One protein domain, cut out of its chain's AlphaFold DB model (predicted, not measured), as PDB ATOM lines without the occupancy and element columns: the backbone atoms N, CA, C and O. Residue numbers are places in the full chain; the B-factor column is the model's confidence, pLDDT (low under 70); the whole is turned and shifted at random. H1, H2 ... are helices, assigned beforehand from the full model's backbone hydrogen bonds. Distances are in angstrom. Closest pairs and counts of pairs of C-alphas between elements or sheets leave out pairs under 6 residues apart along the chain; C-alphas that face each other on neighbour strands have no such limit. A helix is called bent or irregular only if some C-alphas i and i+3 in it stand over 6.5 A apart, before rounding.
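What this domain is: This is residues 4 to 76 of the 411 residues of the protein "Cytochrome C" of Acidobacteria bacterium (UniProt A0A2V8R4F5). Five helices make an open frame with few contacts between them: the long helix H5 makes one side, H3 comes near the last turn of H5 at one corner, and the short helices H2 and H4 lie in the space between. H1 comes before H2 and sticks out from this frame with residues 4 to 9. The printed part has 73 residues with five named helices, H1 to H5 in order along the chain, and no named strand; the class is all helix. The whole is compact by its radius of gyration of the C-alphas, 12.8 A, with a rounded outline spanning 33 by 31 by 21 A.

How they stand to each other: Begin with H5, residues 53 to 71, which touches no helix. Look near its last residues for H3, residues 24 to 35: the two are close but not clearly touching, with the closest C-alphas, those of Val 26 and Val 70, 7.7 A apart. Their lines stand at a steep tilt of 51 degrees, opposite ways. H3 touches H2, residues 16 to 21, with residues 27 to 31 alone; the closest C-alphas are those of Gly 20 and Phe 31, 5.0 A apart, at a steep tilt of 53 degrees, opposite ways. H4, residues 44 to 48, is close to H2 but not clearly touching, with the closest C-alphas, Val 16 and Cys 44, 6.0 A apart. H4 and H5 are only just apart, with their closest C-alphas 8.1 A apart. H1, residues 4 to 13, is close to H2 but not clearly touching: the closest C-alphas, Tyr 12 and Phe 18, are 6.5 A apart, at a steep tilt of 55 degrees, the same way. H1 is apart from H3, H4 and H5, and H2 is apart from H5. In H1, H2, H4 and H5 every O i to N i+4 pair is within hydrogen-bond range; in H3, 6 of 8 are.

Where its parts are: Find C-alpha 53 at (38.600, 66.633, 135.330); from there H5 runs 26.7 A to C-alpha 71 at (20.323, 47.208, 135.000). H1 begins at C-alpha 4, (47.704, 53.105, 143.494), and is 14.2 A long. H2 measures 7.6 A, H3 13.7 A and H4 6.0 A from first to last C-alpha. H3 is irregular: C-alphas 26 and 29 are 7.4 A apart.

The domain as a whole: The two C-alphas farthest apart are those of Phe 4 and Lys 76, 37.3 A. The printed part has no cut. The links H1 to H2, H2 to H3 and H4 to H5 are tight, and H3 to H4 is short, with 8 residues. The mean pLDDT of the printed part is 89.1, and no printed residue is under 70.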
ATOM      1  N   PHE A   4      47.486  54.135 144.508       86.75
ATOM      2  CA  PHE A   4      47.704  53.105 143.494       86.75
ATOM      3  C   PHE A   4      46.408  52.376 143.100       86.75
ATOM      4  O   PHE A   4      46.151  52.169 141.916       86.75
ATOM      5  N   GLY A   5      45.564  52.019 144.074       86.81
ATOM      6  CA  GLY A   5      44.269  51.391 143.808       86.81
ATOM      7  C   GLY A   5      43.321  52.307 143.030       86.81
ATOM      8  O   GLY A   5      42.694  51.863 142.071       86.81
ATOM      9  N   SER A   6      43.268  53.593 143.388       85.00
ATOM     10  CA  SER A   6      42.468  54.591 142.667       85.00
ATOM     11  C   SER A   6      42.954  54.788 141.229       85.00
ATOM     12  O   SER A   6      42.137  54.850 140.315       85.00
ATOM     13  N   TYR A   7      44.272  54.821 141.011       85.19
ATOM     14  CA  TYR A   7      44.866  54.927 139.676       85.19
ATOM     15  C   TYR A   7      44.544  53.711 138.793       85.19
ATOM     16  O   TYR A   7      44.116  53.866 137.654       85.19
ATOM     17  N   ARG A   8      44.660  52.490 139.329       89.25
ATOM     18  CA  ARG A   8      44.306  51.268 138.585       89.25
ATOM     19  C   ARG A   8      42.818  51.186 138.249       89.25
ATOM     20  O   ARG A   8      42.468  50.762 137.152       89.25
ATOM     21  N   ALA A   9      41.949  51.608 139.168       86.88
ATOM     22  CA  ALA A   9      40.512  51.685 138.907       86.88
ATOM     23  C   ALA A   9      40.196  52.699 137.798       86.88
ATOM     24  O   ALA A   9      39.377  52.417 136.923       86.88
ATOM     25  N   TYR A  10      40.883  53.844 137.807       86.00
ATOM     26  CA  TYR A  10      40.798  54.846 136.752       86.00
ATOM     27  C   TYR A  10      41.207  54.262 135.391       86.00
ATOM     28  O   TYR A  10      40.363  54.225 134.496       86.00
ATOM     29  N   GLU A  11      42.421  53.705 135.275       87.94
ATOM     30  CA  GLU A  11      42.926  53.091 134.034       87.94
ATOM     31  C   GLU A  11      41.974  52.025 133.481       87.94
ATOM     32  O   GLU A  11      41.668  52.014 132.287       87.94
ATOM     33  N   TYR A  12      41.475  51.133 134.342       90.62
ATOM     34  CA  TYR A  12      40.551  50.088 133.915       90.62
ATOM     35  C   TYR A  12      39.238  50.677 133.399       90.62
ATOM     36  O   TYR A  12      38.772  50.284 132.332       90.62
ATOM     37  N   SER A  13      38.672  51.657 134.106       88.12
ATOM     38  CA  SER A  13      37.397  52.291 133.747       88.12
ATOM     39  C   SER A  13      37.435  53.138 132.467       88.12
ATOM     40  O   SER A  13      36.392  53.609 132.017       88.12
ATOM     41  N   GLU A  14      38.625  53.356 131.908       88.62
ATOM     42  CA  GLU A  14      38.864  54.031 130.629       88.62
ATOM     43  C   GLU A  14      39.396  53.077 129.547       88.62
ATOM     44  O   GLU A  14      39.755  53.486 128.439       88.62
ATOM     45  N   SER A  15      39.474  51.784 129.861       92.06
ATOM     46  CA  SER A  15      39.933  50.770 128.925       92.06
ATOM     47  C   SER A  15      38.838  50.379 127.934       92.06
ATOM     48  O   SER A  15      37.644  50.389 128.234       92.06
ATOM     49  N   VAL A  16      39.269  49.928 126.756       93.62
ATOM     50  CA  VAL A  16      38.381  49.335 125.748       93.62
ATOM     51  C   VAL A  16      37.645  48.109 126.307       93.62
ATOM     52  O   VAL A  16      36.473  47.909 126.003       93.62
ATOM     53  N   ALA A  17      38.299  47.315 127.163       93.25
ATOM     54  CA  ALA A  17      37.679  46.157 127.804       93.25
ATOM     55  C   ALA A  17      36.493  46.572 128.689       93.25
ATOM     56  O   ALA A  17      35.420  45.980 128.598       93.25
ATOM     57  N   PHE A  18      36.649  47.627 129.490       92.12
ATOM     58  CA  PHE A  18      35.557  48.133 130.314       92.12
ATOM     59  C   PHE A  18      34.393  48.659 129.463       92.12
ATOM     60  O   PHE A  18      33.250  48.245 129.649       92.12
ATOM     61  N   CYS A  19      34.678  49.524 128.484       90.50
ATOM     62  CA  CYS A  19      33.635  50.138 127.660       90.50
ATOM     63  C   CYS A  19      32.917  49.134 126.739       90.50
ATOM     64  O   CYS A  19      31.706  49.225 126.574       90.50
ATOM     65  N   GLY A  20      33.644  48.191 126.135       90.50
ATOM     66  CA  GLY A  20      33.109  47.299 125.100       90.50
ATOM     67  C   GLY A  20      32.701  45.903 125.576       90.50
ATOM     68  O   GLY A  20      31.861  45.264 124.943       90.50
ATOM     69  N   GLN A  21      33.271  45.407 126.681       90.00
ATOM     70  CA  GLN A  21      33.073  44.016 127.118       90.00
ATOM     71  C   GLN A  21      32.333  43.889 128.450       90.00
ATOM     72  O   GLN A  21      31.660  42.885 128.660       90.00
ATOM     73  N   THR A  22      32.383  44.878 129.350       88.06
ATOM     74  CA  THR A  22      31.677  44.762 130.640       88.06
ATOM     75  C   THR A  22      30.159  44.693 130.458       88.06
ATOM     76  O   THR A  22      29.505  43.854 131.068       88.06
ATOM     77  N   CYS A  23      29.596  45.520 129.574       85.56
ATOM     78  CA  CYS A  23      28.175  45.481 129.207       85.56
ATOM     79  C   CYS A  23      27.979  44.791 127.848       85.56
ATOM     80  O   CYS A  23      27.274  45.319 126.987       85.56
ATOM     81  N   HIS A  24      28.643  43.645 127.634       83.69
ATOM     82  CA  HIS A  24      28.795  43.040 126.307       83.69
ATOM     83  C   HIS A  24      27.477  42.901 125.536       83.69
ATOM     84  O   HIS A  24      27.442  43.259 124.373       83.69
ATOM     85  N   ALA A  25      26.377  42.475 126.163       83.94
ATOM     86  CA  ALA A  25      25.098  42.308 125.460       83.94
ATOM     87  C   ALA A  25      24.611  43.592 124.752       83.94
ATOM     88  O   ALA A  25      24.095  43.521 123.642       83.94
ATOM     89  N   VAL A  26      24.815  44.757 125.373       91.31
ATOM     90  CA  VAL A  26      24.384  46.061 124.843       91.31
ATOM     91  C   VAL A  26      25.450  46.674 123.940       91.31
ATOM     92  O   VAL A  26      25.131  47.267 122.915       91.31
ATOM     93  N   MET A  27      26.722  46.512 124.311       93.62
ATOM     94  CA  MET A  27      27.860  47.126 123.622       93.62
ATOM     95  C   MET A  27      28.446  46.266 122.499       93.62
ATOM     96  O   MET A  27      29.333  46.735 121.793       93.62
ATOM     97  N   LYS A  28      27.967  45.029 122.306       95.25
ATOM     98  CA  LYS A  28      28.450  44.108 121.267       95.25
ATOM     99  C   LYS A  28      28.469  44.746 119.871       95.25
ATOM    100  O   LYS A  28      29.522  44.623 119.251       95.25
ATOM    101  N   PRO A  29      27.417  45.450 119.392       96.50
ATOM    102  CA  PRO A  29      27.456  46.085 118.073       96.50
ATOM    103  C   PRO A  29      28.615  47.077 117.936       96.50
ATOM    104  O   PRO A  29      29.479  46.922 117.075       96.50
ATOM    105  N   GLU A  30      28.698  48.026 118.870       95.12
ATOM    106  CA  GLU A  30      29.711  49.084 118.861       95.12
ATOM    107  C   GLU A  30      31.129  48.518 119.014       95.12
ATOM    108  O   GLU A  30      32.054  48.971 118.337       95.12
ATOM    109  N   PHE A  31      31.308  47.516 119.883       96.62
ATOM    110  CA  PHE A  31      32.602  46.898 120.162       96.62
ATOM    111  C   PHE A  31      33.115  46.064 118.985       96.62
ATOM    112  O   PHE A  31      34.282  46.190 118.615       96.62
ATOM    113  N   VAL A  32      32.258  45.241 118.376       97.19
ATOM    114  CA  VAL A  32      32.634  44.428 117.211       97.19
ATOM    115  C   VAL A  32      32.930  45.327 116.011       97.19
ATOM    116  O   VAL A  32      33.979  45.176 115.381       97.19
ATOM    117  N   ALA A  33      32.079  46.323 115.742       96.12
ATOM    118  CA  ALA A  33      32.307  47.279 114.662       96.12
ATOM    119  C   ALA A  33      33.622  48.057 114.868       96.12
ATOM    120  O   ALA A  33      34.445  48.117 113.951       96.12
ATOM    121  N   TYR A  34      33.885  48.535 116.095       96.62
ATOM    122  CA  TYR A  34      35.142  49.187 116.482       96.62
ATOM    123  C   TYR A  34      36.372  48.341 116.128       96.62
ATOM    124  O   TYR A  34      37.316  48.855 115.522       96.62
ATOM    125  N   GLN A  35      36.358  47.044 116.457       96.38
ATOM    126  CA  GLN A  35      37.479  46.132 116.195       96.38
ATOM    127  C   GLN A  35      37.766  45.951 114.700       96.38
ATOM    128  O   GLN A  35      38.908  45.692 114.324       96.38
ATOM    129  N   SER A  36      36.746  46.099 113.856       93.94
ATOM    130  CA  SER A  36      36.854  45.991 112.398       93.94
ATOM    131  C   SER A  36      37.181  47.317 111.693       93.94
ATOM    132  O   SER A  36      37.198  47.375 110.466       93.94
ATOM    133  N   SER A  37      37.440  48.385 112.454       95.31
ATOM    134  CA  SER A  37      37.557  49.749 111.931       95.31
ATOM    135  C   SER A  37      38.999  50.262 111.824       95.31
ATOM    136  O   SER A  37      39.890  49.761 112.519       95.31
ATOM    137  N   PRO A  38      39.243  51.343 111.053       95.31
ATOM    138  CA  PRO A  38      40.537  52.035 111.043       95.31
ATOM    139  C   PRO A  38      40.987  52.540 112.425       95.31
ATOM    140  O   PRO A  38      42.178  52.731 112.659       95.31
ATOM    141  N   HIS A  39      40.047  52.713 113.361       95.75
ATOM    142  CA  HIS A  39      40.294  53.207 114.715       95.75
ATOM    143  C   HIS A  39      40.354  52.097 115.775       95.75
ATOM    144  O   HIS A  39      40.385  52.406 116.960       95.75
ATOM    145  N   ALA A  40      40.460  50.818 115.391       95.94
ATOM    146  CA  ALA A  40      40.493  49.665 116.309       95.94
ATOM    147  C   ALA A  40      41.626  49.684 117.363       95.94
ATOM    148  O   ALA A  40      41.685  48.823 118.246       95.94
ATOM    149  N   ARG A  41      42.557  50.642 117.267       94.56
ATOM    150  CA  ARG A  41      43.685  50.845 118.188       94.56
ATOM    151  C   ARG A  41      43.619  52.164 118.968       94.56
ATOM    152  O   ARG A  41      44.544  52.457 119.721       94.56
ATOM    153  N   VAL A  42      42.553  52.946 118.810       93.81
ATOM    154  CA  VAL A  42      42.310  54.190 119.553       93.81
ATOM    155  C   VAL A  42      41.331  53.893 120.683       93.81
ATOM    156  O   VAL A  42      40.263  53.344 120.447       93.81
ATOM    157  N   ARG A  43      41.666  54.227 121.935       92.94
ATOM    158  CA  ARG A  43      40.772  53.915 123.065       92.94
ATOM    159  C   ARG A  43      39.446  54.666 122.924       92.94
ATOM    160  O   ARG A  43      39.436  55.830 122.534       92.94
ATOM    161  N   CYS A  44      38.345  54.049 123.358       91.81
ATOM    162  CA  CYS A  44      37.010  54.662 123.316       91.81
ATOM    163  C   CYS A  44      36.983  56.057 123.970       91.81
ATOM    164  O   CYS A  44      36.312  56.970 123.493       91.81
ATOM    165  N   VAL A  45      37.738  56.231 125.060       90.44
ATOM    166  CA  VAL A  45      37.788  57.477 125.835       90.44
ATOM    167  C   VAL A  45      38.440  58.653 125.111       90.44
ATOM    168  O   VAL A  45      38.111  59.792 125.444       90.44
ATOM    169  N   GLU A  46      39.285  58.404 124.103       89.62
ATOM    170  CA  GLU A  46      39.912  59.472 123.307       89.62
ATOM    171  C   GLU A  46      38.853  60.256 122.512       89.62
ATOM    172  O   GLU A  46      38.977  61.465 122.320       89.62
ATOM    173  N   CYS A  47      37.758  59.588 122.126       89.19
ATOM    174  CA  CYS A  47      36.635  60.204 121.419       89.19
ATOM    175  C   CYS A  47      35.452  60.529 122.352       89.19
ATOM    176  O   CYS A  47      34.892  61.622 122.279       89.19
ATOM    177  N   HIS A  48      35.064  59.609 123.244       88.62
ATOM    178  CA  HIS A  48      33.792  59.699 123.981       88.62
ATOM    179  C   HIS A  48      33.858  60.382 125.351       88.62
ATOM    180  O   HIS A  48      32.817  60.785 125.868       88.62
ATOM    181  N   VAL A  49      35.038  60.482 125.969       84.88
ATOM    182  CA  VAL A  49      35.182  61.032 127.328       84.88
ATOM    183  C   VAL A  49      35.945  62.342 127.281       84.88
ATOM    184  O   VAL A  49      35.390  63.367 127.658       84.88
ATOM    185  N   GLY A  50      37.165  62.316 126.743       73.50
ATOM    186  CA  GLY A  50      38.060  63.464 126.677       73.50
ATOM    187  C   GLY A  50      38.909  63.700 127.918       73.50
ATOM    188  O   GLY A  50      38.623  63.210 129.008       73.50
ATOM    189  N   SER A  51      39.985  64.463 127.737       72.25
ATOM    190  CA  SER A  51      40.948  64.764 128.794       72.25
ATOM    191  C   SER A  51      40.432  65.820 129.774       72.25
ATOM    192  O   SER A  51      39.757  66.776 129.393       72.25
ATOM    193  N   GLY A  52      40.845  65.702 131.035       76.69
ATOM    194  CA  GLY A  52      40.622  66.714 132.065       76.69
ATOM    195  C   GLY A  52      39.468  66.396 133.029       76.69
ATOM    196  O   GLY A  52      38.568  65.607 132.730       76.69
ATOM    197  N   PRO A  53      39.474  67.019 134.221       77.38
ATOM    198  CA  PRO A  53      38.600  66.633 135.330       77.38
ATOM    199  C   PRO A  53      37.110  66.878 135.057       77.38
ATOM    200  O   PRO A  53      36.270  66.097 135.496       77.38
ATOM    201  N   GLN A  54      36.758  67.927 134.306       81.44
ATOM    202  CA  GLN A  54      35.361  68.235 133.978       81.44
ATOM    203  C   GLN A  54      34.725  67.146 133.102       81.44
ATOM    204  O   GLN A  54      33.609  66.696 133.366       81.44
ATOM    205  N   TRP A  55      35.449  66.711 132.072       79.38
ATOM    206  CA  TRP A  55      35.020  65.667 131.149       79.38
ATOM    207  C   TRP A  55      34.961  64.299 131.821       79.38
ATOM    208  O   TRP A  55      33.975  63.581 131.655       79.38
ATOM    209  N   TYR A  56      35.932  64.005 132.688       80.44
ATOM    210  CA  TYR A  56      35.898  62.822 133.540       80.44
ATOM    211  C   TYR A  56      34.618  62.758 134.389       80.44
ATOM    212  O   TYR A  56      33.900  61.759 134.352       80.44
ATOM    213  N   VAL A  57      34.271  63.835 135.107       83.94
ATOM    214  CA  VAL A  57      33.053  63.874 135.941       83.94
ATOM    215  C   VAL A  57      31.790  63.700 135.094       83.94
ATOM    216  O   VAL A  57      30.934  62.885 135.442       83.94
ATOM    217  N   ARG A  58      31.682  64.407 133.959       82.50
ATOM    218  CA  ARG A  58      30.549  64.261 133.024       82.50
ATOM    219  C   ARG A  58      30.393  62.820 132.546       82.50
ATOM    220  O   ARG A  58      29.289  62.281 132.581       82.50
ATOM    221  N   ALA A  59      31.491  62.179 132.153       83.25
ATOM    222  CA  ALA A  59      31.477  60.797 131.699       83.25
ATOM    223  C   ALA A  59      31.040  59.825 132.801       83.25
ATOM    224  O   ALA A  59      30.266  58.913 132.523       83.25
ATOM    225  N   LYS A  60      31.463  60.023 134.056       85.38
ATOM    226  CA  LYS A  60      31.025  59.163 135.168       85.38
ATOM    227  C   LYS A  60      29.548  59.348 135.513       85.38
ATOM    228  O   LYS A  60      28.873  58.352 135.744       85.38
ATOM    229  N   LEU A  61      29.023  60.575 135.476       86.25
ATOM    230  CA  LEU A  61      27.585  60.821 135.653       86.25
ATOM    231  C   LEU A  61      26.758  60.171 134.533       86.25
ATOM    232  O   LEU A  61      25.779  59.480 134.813       86.25
ATOM    233  N   ASN A  62      27.199  60.304 133.279       83.94
ATOM    234  CA  ASN A  62      26.584  59.607 132.148       83.94
ATOM    235  C   ASN A  62      26.676  58.079 132.306       83.94
ATOM    236  O   ASN A  62      25.708  57.374 132.032       83.94
ATOM    237  N   GLY A  63      27.804  57.568 132.806       85.31
ATOM    238  CA  GLY A  63      28.007  56.149 133.094       85.31
ATOM    239  C   GLY A  63      27.049  55.599 134.155       85.31
ATOM    240  O   GLY A  63      26.576  54.477 134.014       85.31
ATOM    241  N   VAL A  64      26.688  56.385 135.178       88.19
ATOM    242  CA  VAL A  64      25.656  55.996 136.162       88.19
ATOM    243  C   VAL A  64      24.290  55.851 135.493       88.19
ATOM    244  O   VAL A  64      23.588  54.870 135.740       88.19
ATOM    245  N   HIS A  65      23.926  56.781 134.606       86.69
ATOM    246  CA  HIS A  65      22.683  56.685 133.840       86.69
ATOM    247  C   HIS A  65      22.678  55.465 132.903       86.69
ATOM    248  O   HIS A  65      21.682  54.750 132.823       86.69
ATOM    249  N   GLN A  66      23.800  55.180 132.236       88.06
ATOM    250  CA  GLN A  66      23.954  53.979 131.409       88.06
ATOM    251  C   GLN A  66      23.853  52.696 132.241       88.06
ATOM    252  O   GLN A  66      23.145  51.774 131.848       88.06
ATOM    253  N   LEU A  67      24.495  52.647 133.412       89.25
ATOM    254  CA  LEU A  67      24.409  51.506 134.322       89.25
ATOM    255  C   LEU A  67      22.970  51.275 134.787       89.25
ATOM    256  O   LEU A  67      22.508  50.134 134.779       89.25
ATOM    257  N   TYR A  68      22.247  52.340 135.145       92.12
ATOM    258  CA  TYR A  68      20.818  52.264 135.450       92.12
ATOM    259  C   TYR A  68      20.036  51.693 134.261       92.12
ATOM    260  O   TYR A  68      19.300  50.720 134.420       92.12
ATOM    261  N   ALA A  69      20.251  52.233 133.059       91.00
ATOM    262  CA  ALA A  69      19.549  51.786 131.864       91.00
ATOM    263  C   ALA A  69      19.793  50.304 131.557       91.00
ATOM    264  O   ALA A  69      18.845  49.581 131.259       91.00
ATOM    265  N   VAL A  70      21.037  49.833 131.677       91.19
ATOM    266  CA  VAL A  70      21.394  48.419 131.487       91.19
ATOM    267  C   VAL A  70      20.776  47.542 132.579       91.19
ATOM    268  O   VAL A  70      20.198  46.507 132.260       91.19
ATOM    269  N   THR A  71      20.837  47.970 133.844       91.88
ATOM    270  CA  THR A  71      20.323  47.208 135.000       91.88
ATOM    271  C   THR A  71      18.808  47.017 134.934       91.88
ATOM    272  O   THR A  71      18.310  45.930 135.212       91.88
ATOM    273  N   PHE A  72      18.073  48.060 134.544       94.44
ATOM    274  CA  PHE A  72      16.608  48.043 134.473       94.44
ATOM    275  C   PHE A  72      16.068  47.827 133.054       94.44
ATOM    276  O   PHE A  72      14.860  47.901 132.843       94.44
ATOM    277  N   ASN A  73      16.943  47.547 132.084       92.50
ATOM    278  CA  ASN A  73      16.593  47.316 130.683       92.50
ATOM    279  C   ASN A  73      15.754  48.449 130.043       92.50
ATOM    280  O   ASN A  73      14.845  48.192 129.256       92.50
ATOM    281  N   THR A  74      16.050  49.708 130.374       93.81
ATOM    282  CA  THR A  74      15.295  50.890 129.906       93.81
ATOM    283  C   THR A  74      15.922  51.589 128.691       93.81
ATOM    284  O   THR A  74      15.474  52.662 128.287       93.81
ATOM    285  N   TYR A  75      16.956  50.999 128.084       91.38
ATOM    286  CA  TYR A  75      17.608  51.533 126.884       91.38
ATOM    287  C   TYR A  75      16.843  51.206 125.589       91.38
ATOM    288  O   TYR A  75      16.140  50.197 125.482       91.38
ATOM    289  N   LYS A  76      17.019  52.063 124.575       93.06
ATOM    290  CA  LYS A  76      16.464  51.875 123.226       93.06
ATOM    291  C   LYS A  76      17.259  50.829 122.434       93.06
ATOM    292  O   LYS A  76      18.454  50.648 122.657       93.06
TER     293      LYS A  76